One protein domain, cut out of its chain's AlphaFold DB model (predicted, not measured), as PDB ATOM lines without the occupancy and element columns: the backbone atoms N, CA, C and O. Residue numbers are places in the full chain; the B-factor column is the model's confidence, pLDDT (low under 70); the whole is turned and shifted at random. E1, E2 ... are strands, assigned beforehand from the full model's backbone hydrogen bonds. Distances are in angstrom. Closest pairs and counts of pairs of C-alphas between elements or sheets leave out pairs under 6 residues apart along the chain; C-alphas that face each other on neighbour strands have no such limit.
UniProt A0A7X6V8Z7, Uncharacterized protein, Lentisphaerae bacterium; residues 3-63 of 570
ATOM      1  N   SER A   3     102.187 181.105 125.896       79.75
ATOM      2  CA  SER A   3     102.575 181.324 127.290       79.75
ATOM      3  C   SER A   3     101.508 182.127 128.035       79.75
ATOM      4  O   SER A   3     100.875 183.022 127.473       79.75
ATOM      5  N   SER A   4     101.313 181.816 129.315       80.69
ATOM      6  CA  SER A   4     100.528 182.650 130.226       80.69
ATOM      7  C   SER A   4     101.214 183.998 130.474       80.69
ATOM      8  O   SER A   4     102.446 184.075 130.461       80.69
ATOM      9  N   SER A   5     100.445 185.035 130.819       80.88
ATOM     10  CA  SER A   5     101.014 186.296 131.309       80.88
ATOM     11  C   SER A   5     101.911 186.049 132.532       80.88
ATOM     12  O   SER A   5     101.555 185.299 133.443       80.88
ATOM     13  N   GLY A   6     103.099 186.659 132.542       86.62
ATOM     14  CA  GLY A   6     104.064 186.513 133.638       86.62
ATOM     15  C   GLY A   6     105.215 185.537 133.401       86.62
ATOM     16  O   GLY A   6     105.995 185.328 134.330       86.62
ATOM     17  N   LEU A   7     105.351 184.973 132.195       92.62
ATOM     18  CA  LEU A   7     106.547 184.253 131.743       92.62
ATOM     19  C   LEU A   7     107.173 184.958 130.533       92.62
ATOM     20  O   LEU A   7     106.458 185.329 129.602       92.62
ATOM     21  N   ALA A   8     108.497 185.103 130.537       92.44
ATOM     22  CA  ALA A   8     109.304 185.498 129.385       92.44
ATOM     23  C   ALA A   8     110.069 184.282 128.862       92.44
ATOM     24  O   ALA A   8     110.493 183.423 129.637       92.44
ATOM     25  N   LEU A   9     110.229 184.208 127.542       92.50
ATOM     26  CA  LEU A   9     110.962 183.143 126.867       92.50
ATOM     27  C   LEU A   9     112.190 183.742 126.187       92.50
ATOM     28  O   LEU A   9     112.089 184.780 125.534       92.50
ATOM     29  N   TRP A  10     113.322 183.061 126.303       93.56
ATOM     30  CA  TRP A  10     114.617 183.509 125.801       93.56
ATOM     31  C   TRP A  10     115.282 182.399 124.990       93.56
ATOM     32  O   TRP A  10     115.186 181.218 125.340       93.56
ATOM     33  N   SER A  11     115.940 182.765 123.889       91.50
ATOM     34  CA  SER A  11     116.680 181.802 123.058       91.50
ATOM     35  C   SER A  11     118.063 181.481 123.622       91.50
ATOM     36  O   SER A  11     118.707 180.532 123.191       91.50
ATOM     37  N   ASP A  12     118.524 182.273 124.587       89.75
ATOM     38  CA  ASP A  12     119.819 182.133 125.233       89.75
ATOM     39  C   ASP A  12     119.700 182.302 126.752       89.75
ATOM     40  O   ASP A  12     118.781 182.945 127.267       89.75
ATOM     41  N   ALA A  13     120.650 181.709 127.476       89.12
ATOM     42  CA  ALA A  13     120.676 181.742 128.935       89.12
ATOM     43  C   ALA A  13     120.959 183.144 129.500       89.12
ATOM     44  O   ALA A  13     120.580 183.429 130.636       89.12
ATOM     45  N   CYS A  14     121.625 184.015 128.731       88.75
ATOM     46  CA  CYS A  14     121.949 185.377 129.148       88.75
ATOM     47  C   CYS A  14     120.803 186.372 128.919       88.75
ATOM     48  O   CYS A  14     120.985 187.557 129.193       88.75
ATOM     49  N   LYS A  15     119.627 185.902 128.477       91.06
ATOM     50  CA  LYS A  15     118.413 186.707 128.273       91.06
ATOM     51  C   LYS A  15     118.637 187.885 127.321       91.06
ATOM     52  O   LYS A  15     118.070 188.959 127.491       91.06
ATOM     53  N   SER A  16     119.497 187.697 126.324       90.38
ATOM     54  CA  SER A  16     119.831 188.744 125.354       90.38
ATOM     55  C   SER A  16     118.834 188.794 124.198       90.38
ATOM     56  O   SER A  16     118.588 189.861 123.642       90.38
ATOM     57  N   ASN A  17     118.231 187.656 123.848       91.19
ATOM     58  CA  ASN A  17     117.314 187.551 122.718       91.19
ATOM     59  C   ASN A  17     115.992 186.900 123.145       91.19
ATOM     60  O   ASN A  17     115.948 185.750 123.595       91.19
ATOM     61  N   VAL A  18     114.900 187.649 122.991       91.56
ATOM     62  CA  VAL A  18     113.546 187.156 123.262       91.56
ATOM     63  C   VAL A  18     113.209 186.044 122.270       91.56
ATOM     64  O   VAL A  18     113.330 186.218 121.057       91.56
ATOM     65  N   PHE A  19     112.751 184.903 122.777       89.88
ATOM     66  CA  PHE A  19     112.350 183.777 121.944       89.88
ATOM     67  C   PHE A  19     110.938 183.975 121.383       89.88
ATOM     68  O   PHE A  19     109.983 184.208 122.125       89.88
ATOM     69  N   THR A  20     110.785 183.769 120.074       82.12
ATOM     70  CA  THR A  20     109.483 183.602 119.416       82.12
ATOM     71  C   THR A  20     109.587 182.499 118.359       82.12
ATOM     72  O   THR A  20     110.570 182.445 117.627       82.12
ATOM     73  N   GLY A  21     108.591 181.608 118.271       83.75
ATOM     74  CA  GLY A  21     108.510 180.609 117.192       83.75
ATOM     75  C   GLY A  21     108.388 179.149 117.638       83.75
ATOM     76  O   GLY A  21     107.822 178.838 118.689       83.75
ATOM     77  N   THR A  22     108.850 178.248 116.770       85.50
ATOM     78  CA  THR A  22     108.859 176.785 116.937       85.50
ATOM     79  C   THR A  22     110.217 176.294 117.411       85.50
ATOM     80  O   THR A  22     111.236 176.842 117.007       85.50
ATOM     81  N   ILE A  23     110.211 175.242 118.226       85.88
ATOM     82  CA  ILE A  23     111.413 174.555 118.701       85.88
ATOM     83  C   ILE A  23     111.531 173.197 118.003       85.88
ATOM     84  O   ILE A  23     110.524 172.508 117.811       85.88
ATOM     85  N   SER A  24     112.742 172.818 117.619       83.88
ATOM     86  CA  SER A  24     113.062 171.499 117.074       83.88
ATOM     87  C   SER A  24     113.481 170.534 118.182       83.88
ATOM     88  O   SER A  24     113.880 170.935 119.277       83.88
ATOM     89  N   ALA A  25     113.419 169.232 117.904       80.69
ATOM     90  CA  ALA A  25     113.901 168.227 118.846       80.69
ATOM     91  C   ALA A  25     115.384 168.468 119.192       80.69
ATOM     92  O   ALA A  25     116.227 168.538 118.300       80.69
ATOM     93  N   GLY A  26     115.691 168.576 120.489       82.12
ATOM     94  CA  GLY A  26     117.047 168.803 121.003       82.12
ATOM     95  C   GLY A  26     117.439 170.271 121.202       82.12
ATOM     96  O   GLY A  26     118.489 170.528 121.784       82.12
ATOM     97  N   GLU A  27     116.613 171.228 120.776       87.62
ATOM     98  CA  GLU A  27     116.823 172.643 121.093       87.62
ATOM     99  C   GLU A  27     116.345 172.966 122.516       87.62
ATOM    100  O   GLU A  27     115.432 172.332 123.053       87.62
ATOM    101  N   ALA A  28     116.972 173.967 123.134       87.88
ATOM    102  CA  ALA A  28     116.608 174.461 124.455       87.88
ATOM    103  C   ALA A  28     115.937 175.833 124.345       87.88
ATOM    104  O   ALA A  28     116.327 176.665 123.528       87.88
ATOM    105  N   ILE A  29     114.968 176.076 125.222       90.19
ATOM    106  CA  ILE A  29     114.445 177.413 125.498       90.19
ATOM    107  C   ILE A  29     114.660 177.738 126.970       90.19
ATOM    108  O   ILE A  29     114.602 176.856 127.830       90.19
ATOM    109  N   TYR A  30     114.872 179.012 127.261       91.94
ATOM    110  CA  TYR A  30     115.055 179.501 128.619       91.94
ATOM    111  C   TYR A  30     113.805 180.267 129.042       91.94
ATOM    112  O   TYR A  30     113.248 181.044 128.269       91.94
ATOM    113  N   ILE A  31     113.341 180.020 130.264       91.75
ATOM    114  CA  ILE A  31     112.087 180.569 130.787       91.75
ATOM    115  C   ILE A  31     112.413 181.436 131.998       91.75
ATOM    116  O   ILE A  31     113.127 181.007 132.902       91.75
ATOM    117  N   GLU A  32     111.866 182.645 132.033       92.62
ATOM    118  CA  GLU A  32     111.966 183.565 133.160       92.62
ATOM    119  C   GLU A  32     110.577 183.899 133.704       92.62
ATOM    120  O   GLU A  32     109.656 184.216 132.954       92.62
ATOM    121  N   GLY A  33     110.433 183.867 135.027       92.00
ATOM    122  CA  GLY A  33     109.248 184.387 135.695       92.00
ATOM    123  C   GLY A  33     109.318 185.906 135.841       92.00
ATOM    124  O   GLY A  33     110.241 186.416 136.466       92.00
ATOM    125  N   ILE A  34     108.326 186.619 135.304       90.94
ATOM    126  CA  ILE A  34     108.262 188.092 135.314       90.94
ATOM    127  C   ILE A  34     107.277 188.626 136.366       90.94
ATOM    128  O   ILE A  34     107.379 189.770 136.798       90.94
ATOM    129  N   SER A  35     106.298 187.817 136.784       91.69
ATOM    130  CA  SER A  35     105.294 188.224 137.775       91.69
ATOM    131  C   SER A  35     104.951 187.087 138.730       91.69
ATOM    132  O   SER A  35     104.758 185.954 138.278       91.69
ATOM    133  N   LYS A  36     104.789 187.404 140.020       91.62
ATOM    134  CA  LYS A  36     104.452 186.423 141.060       91.62
ATOM    135  C   LYS A  36     103.164 185.647 140.763       91.62
ATOM    136  O   LYS A  36     102.201 186.191 140.219       91.62
ATOM    137  N   SER A  37     103.158 184.372 141.136       93.44
ATOM    138  CA  SER A  37     101.995 183.480 141.035       93.44
ATOM    139  C   SER A  37     101.033 183.684 142.202       93.44
ATOM    140  O   SER A  37     101.476 183.939 143.323       93.44
ATOM    141  N   GLN A  38      99.730 183.564 141.934       91.19
ATOM    142  CA  GLN A  38      98.678 183.630 142.965       91.19
ATOM    143  C   GLN A  38      98.329 182.249 143.545       91.19
ATOM    144  O   GLN A  38      97.776 182.155 144.635       91.19
ATOM    145  N   SER A  39      98.668 181.176 142.830       93.06
ATOM    146  CA  SER A  39      98.490 179.785 143.251       93.06
ATOM    147  C   SER A  39      99.618 178.912 142.694       93.06
ATOM    148  O   SER A  39     100.383 179.335 141.819       93.06
ATOM    149  N   VAL A  40      99.750 177.687 143.202       94.50
ATOM    150  CA  VAL A  40     100.720 176.722 142.670       94.50
ATOM    151  C   VAL A  40     100.346 176.359 141.233       94.50
ATOM    152  O   VAL A  40      99.193 176.052 140.945       94.50
ATOM    153  N   GLY A  41     101.321 176.424 140.324       92.38
ATOM    154  CA  GLY A  41     101.127 176.113 138.907       92.38
ATOM    155  C   GLY A  41     100.309 177.144 138.119       92.38
ATOM    156  O   GLY A  41      99.872 176.827 137.017       92.38
ATOM    157  N   ASP A  42     100.103 178.356 138.655       91.44
ATOM    158  CA  ASP A  42      99.340 179.447 138.018       91.44
ATOM    159  C   ASP A  42      99.866 179.803 136.615       91.44
ATOM    160  O   ASP A  42      99.103 180.092 135.689       91.44
ATOM    161  N   LYS A  43     101.190 179.761 136.425       94.12
ATOM    162  CA  LYS A  43     101.808 180.074 135.134       94.12
ATOM    163  C   LYS A  43     101.918 178.822 134.287       94.12
ATOM    164  O   LYS A  43     102.191 177.745 134.799       94.12
ATOM    165  N   HIS A  44     101.737 178.946 132.980       92.19
ATOM    166  CA  HIS A  44     101.767 177.798 132.087       92.19
ATOM    167  C   HIS A  44     102.380 178.114 130.726       92.19
ATOM    168  O   HIS A  44     102.269 179.221 130.194       92.19
ATOM    169  N   LEU A  45     103.009 177.093 130.151       90.88
ATOM    170  CA  LEU A  45     103.524 177.090 128.791       90.88
ATOM    171  C   LEU A  45     102.928 175.906 128.041       90.88
ATOM    172  O   LEU A  45     103.190 174.751 128.388       90.88
ATOM    173  N   MET A  46     102.132 176.202 127.017       89.94
ATOM    174  CA  MET A  46     101.469 175.192 126.206       89.94
ATOM    175  C   MET A  46     102.181 175.010 124.865       89.94
ATOM    176  O   MET A  46     102.371 175.947 124.076       89.94
ATOM    177  N   TRP A  47     102.539 173.762 124.612       87.81
ATOM    178  CA  TRP A  47     103.165 173.272 123.401       87.81
ATOM    179  C   TRP A  47     102.125 172.637 122.499       87.81
ATOM    180  O   TRP A  47     101.239 171.922 122.960       87.81
ATOM    181  N   TYR A  48     102.289 172.880 121.207       88.94
ATOM    182  CA  TYR A  48     101.506 172.258 120.155       88.94
ATOM    183  C   TYR A  48     102.489 171.548 119.244       88.94
ATOM    184  O   TYR A  48     103.411 172.192 118.740       88.94
ATOM    185  N   TYR A  49     102.301 170.250 119.051       85.94
ATOM    186  CA  TYR A  49     103.085 169.486 118.094       85.94
ATOM    187  C   TYR A  49     102.171 168.558 117.303       85.94
ATOM    188  O   TYR A  49     101.096 168.181 117.765       85.94
ATOM    189  N   THR A  50     102.592 168.222 116.093       84.25
ATOM    190  CA  THR A  50     101.894 167.272 115.230       84.25
ATOM    191  C   THR A  50     102.862 166.148 114.919       84.25
ATOM    192  O   THR A  50     104.012 166.411 114.565       84.25
ATOM    193  N   ASP A  51     102.402 164.914 115.047       83.31
ATOM    194  CA  ASP A  51     103.115 163.730 114.591       83.31
ATOM    195  C   ASP A  51     102.292 162.989 113.525       83.31
ATOM    196  O   ASP A  51     101.258 163.473 113.059       83.31
ATOM    197  N   GLY A  52     102.784 161.831 113.079       81.44
ATOM    198  CA  GLY A  52     102.095 161.006 112.084       81.44
ATOM    199  C   GLY A  52     100.745 160.442 112.548       81.44
ATOM    200  O   GLY A  52     100.043 159.850 111.731       81.44
ATOM    201  N   GLU A  53     100.382 160.617 113.821       82.06
ATOM    202  CA  GLU A  53      99.156 160.104 114.438       82.06
ATOM    203  C   GLU A  53      98.140 161.218 114.745       82.06
ATOM    204  O   GLU A  53      96.940 160.947 114.825       82.06
ATOM    205  N   GLY A  54      98.577 162.478 114.854       88.00
ATOM    206  CA  GLY A  54      97.685 163.627 114.997       88.00
ATOM    207  C   GLY A  54      98.343 164.861 115.609       88.00
ATOM    208  O   GLY A  54      99.562 164.970 115.711       88.00
ATOM    209  N   SER A  55      97.514 165.831 116.002       89.38
ATOM    210  CA  SER A  55      97.951 167.011 116.755       89.38
ATOM    211  C   SER A  55      97.785 166.785 118.253       89.38
ATOM    212  O   SER A  55      96.710 166.409 118.717       89.38
ATOM    213  N   HIS A  56      98.832 167.095 119.006       89.25
ATOM    214  CA  HIS A  56      98.919 166.906 120.449       89.25
ATOM    215  C   HIS A  56      99.193 168.231 121.154       89.25
ATOM    216  O   HIS A  56      99.778 169.164 120.593       89.25
ATOM    217  N   THR A  57      98.777 168.301 122.417       90.00
ATOM    218  CA  THR A  57      99.067 169.425 123.312       90.00
ATOM    219  C   THR A  57      99.756 168.932 124.569       90.00
ATOM    220  O   THR A  57      99.376 167.919 125.149       90.00
ATOM    221  N   PHE A  58     100.770 169.675 124.998       88.44
ATOM    222  CA  PHE A  58     101.499 169.414 126.232       88.44
ATOM    223  C   PHE A  58     101.651 170.720 127.004       88.44
ATOM    224  O   PHE A  58     102.115 171.716 126.449       88.44
ATOM    225  N   THR A  59     101.270 170.731 128.278       91.25
ATOM    226  CA  THR A  59     101.298 171.936 129.111       91.25
ATOM    227  C   THR A  59     102.274 171.744 130.255       91.25
ATOM    228  O   THR A  59     102.130 170.819 131.048       91.25
ATOM    229  N   ASN A  60     103.239 172.653 130.362       92.19
ATOM    230  CA  ASN A  60     104.062 172.787 131.558       92.19
ATOM    231  C   ASN A  60     103.428 173.840 132.454       92.19
ATOM    232  O   ASN A  60     103.028 174.893 131.956       92.19
ATOM    233  N   THR A  61     103.369 173.575 133.753       93.44
ATOM    234  CA  THR A  61     102.953 174.548 134.762       93.44
ATOM    235  C   THR A  61     104.156 175.007 135.575       93.44
ATOM    236  O   THR A  61     105.109 174.262 135.801       93.44
ATOM    237  N   PHE A  62     104.123 176.263 135.996       93.75
ATOM    238  CA  PHE A  62     105.192 176.945 136.701       93.75
ATOM    239  C   PHE A  62     104.609 177.743 137.860       93.75
ATOM    240  O   PHE A  62     103.524 178.323 137.775       93.75
ATOM    241  N   THR A  63     105.394 177.823 138.925       94.00
ATOM    242  CA  THR A  63     105.126 178.680 140.074       94.00
ATOM    243  C   THR A  63     106.248 179.705 140.153       94.00
ATOM    244  O   THR A  63     107.396 179.364 140.418       94.00
TER     245      THR A  63
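AT A GLANCE: This is residues 3 to 63 of the 570 residues of an uncharacterized protein of Lentisphaerae bacterium (UniProt A0A7X6V8Z7). With little regular structure, this domain is a long two-stranded hairpin, E3 and E4, whose turn sticks out at residues 50 to 55, and a short hairpin, E1 and E2, with a long loop, residues 11 to 29, between its strands. The printed part has 61 residues, no named helix and four strands in the order E1, E2, E3, E4, forming two antiparallel sheets; it is all strand, with 24 residues in named elements. It is only just loose, close to compact, with a radius of gyration of the C-alphas of 13.0 A, and flat, spanning 39 by 29 by 15 A.

IN THESE COORDINATES: E3, residues 43 to 50, is 23.7 A long and begins at C-alpha 43 (101.808, 180.074, 135.134). E4, residues 55 to 62, is 23.4 A long and ends at C-alpha 62 (105.192, 176.945, 136.701). E1 is residues 7 to 10, and E2 is residues 30 to 33.

HOW THE PARTS SIT: E3 and E4 form an antiparallel hairpin at 161 degrees, with N 47 and O 58 2.8 A apart, within hydrogen-bond range. E1 and E2 form another at 153 degrees, with N 8 and O 32 2.8 A apart, within that range. The closest C-alphas of E1 and E3, those of Leu 7 and Lys 43, are 7.2 A apart. E2 is apart from E3 and E4, and E1 from E4.

THE WHOLE: The C-alphas farthest apart, of Lys 36 and Gly 52, are 38.6 A apart. The link E1 to E2 is long. The printed part has no cut, and no printed residue is under 70 in pLDDT.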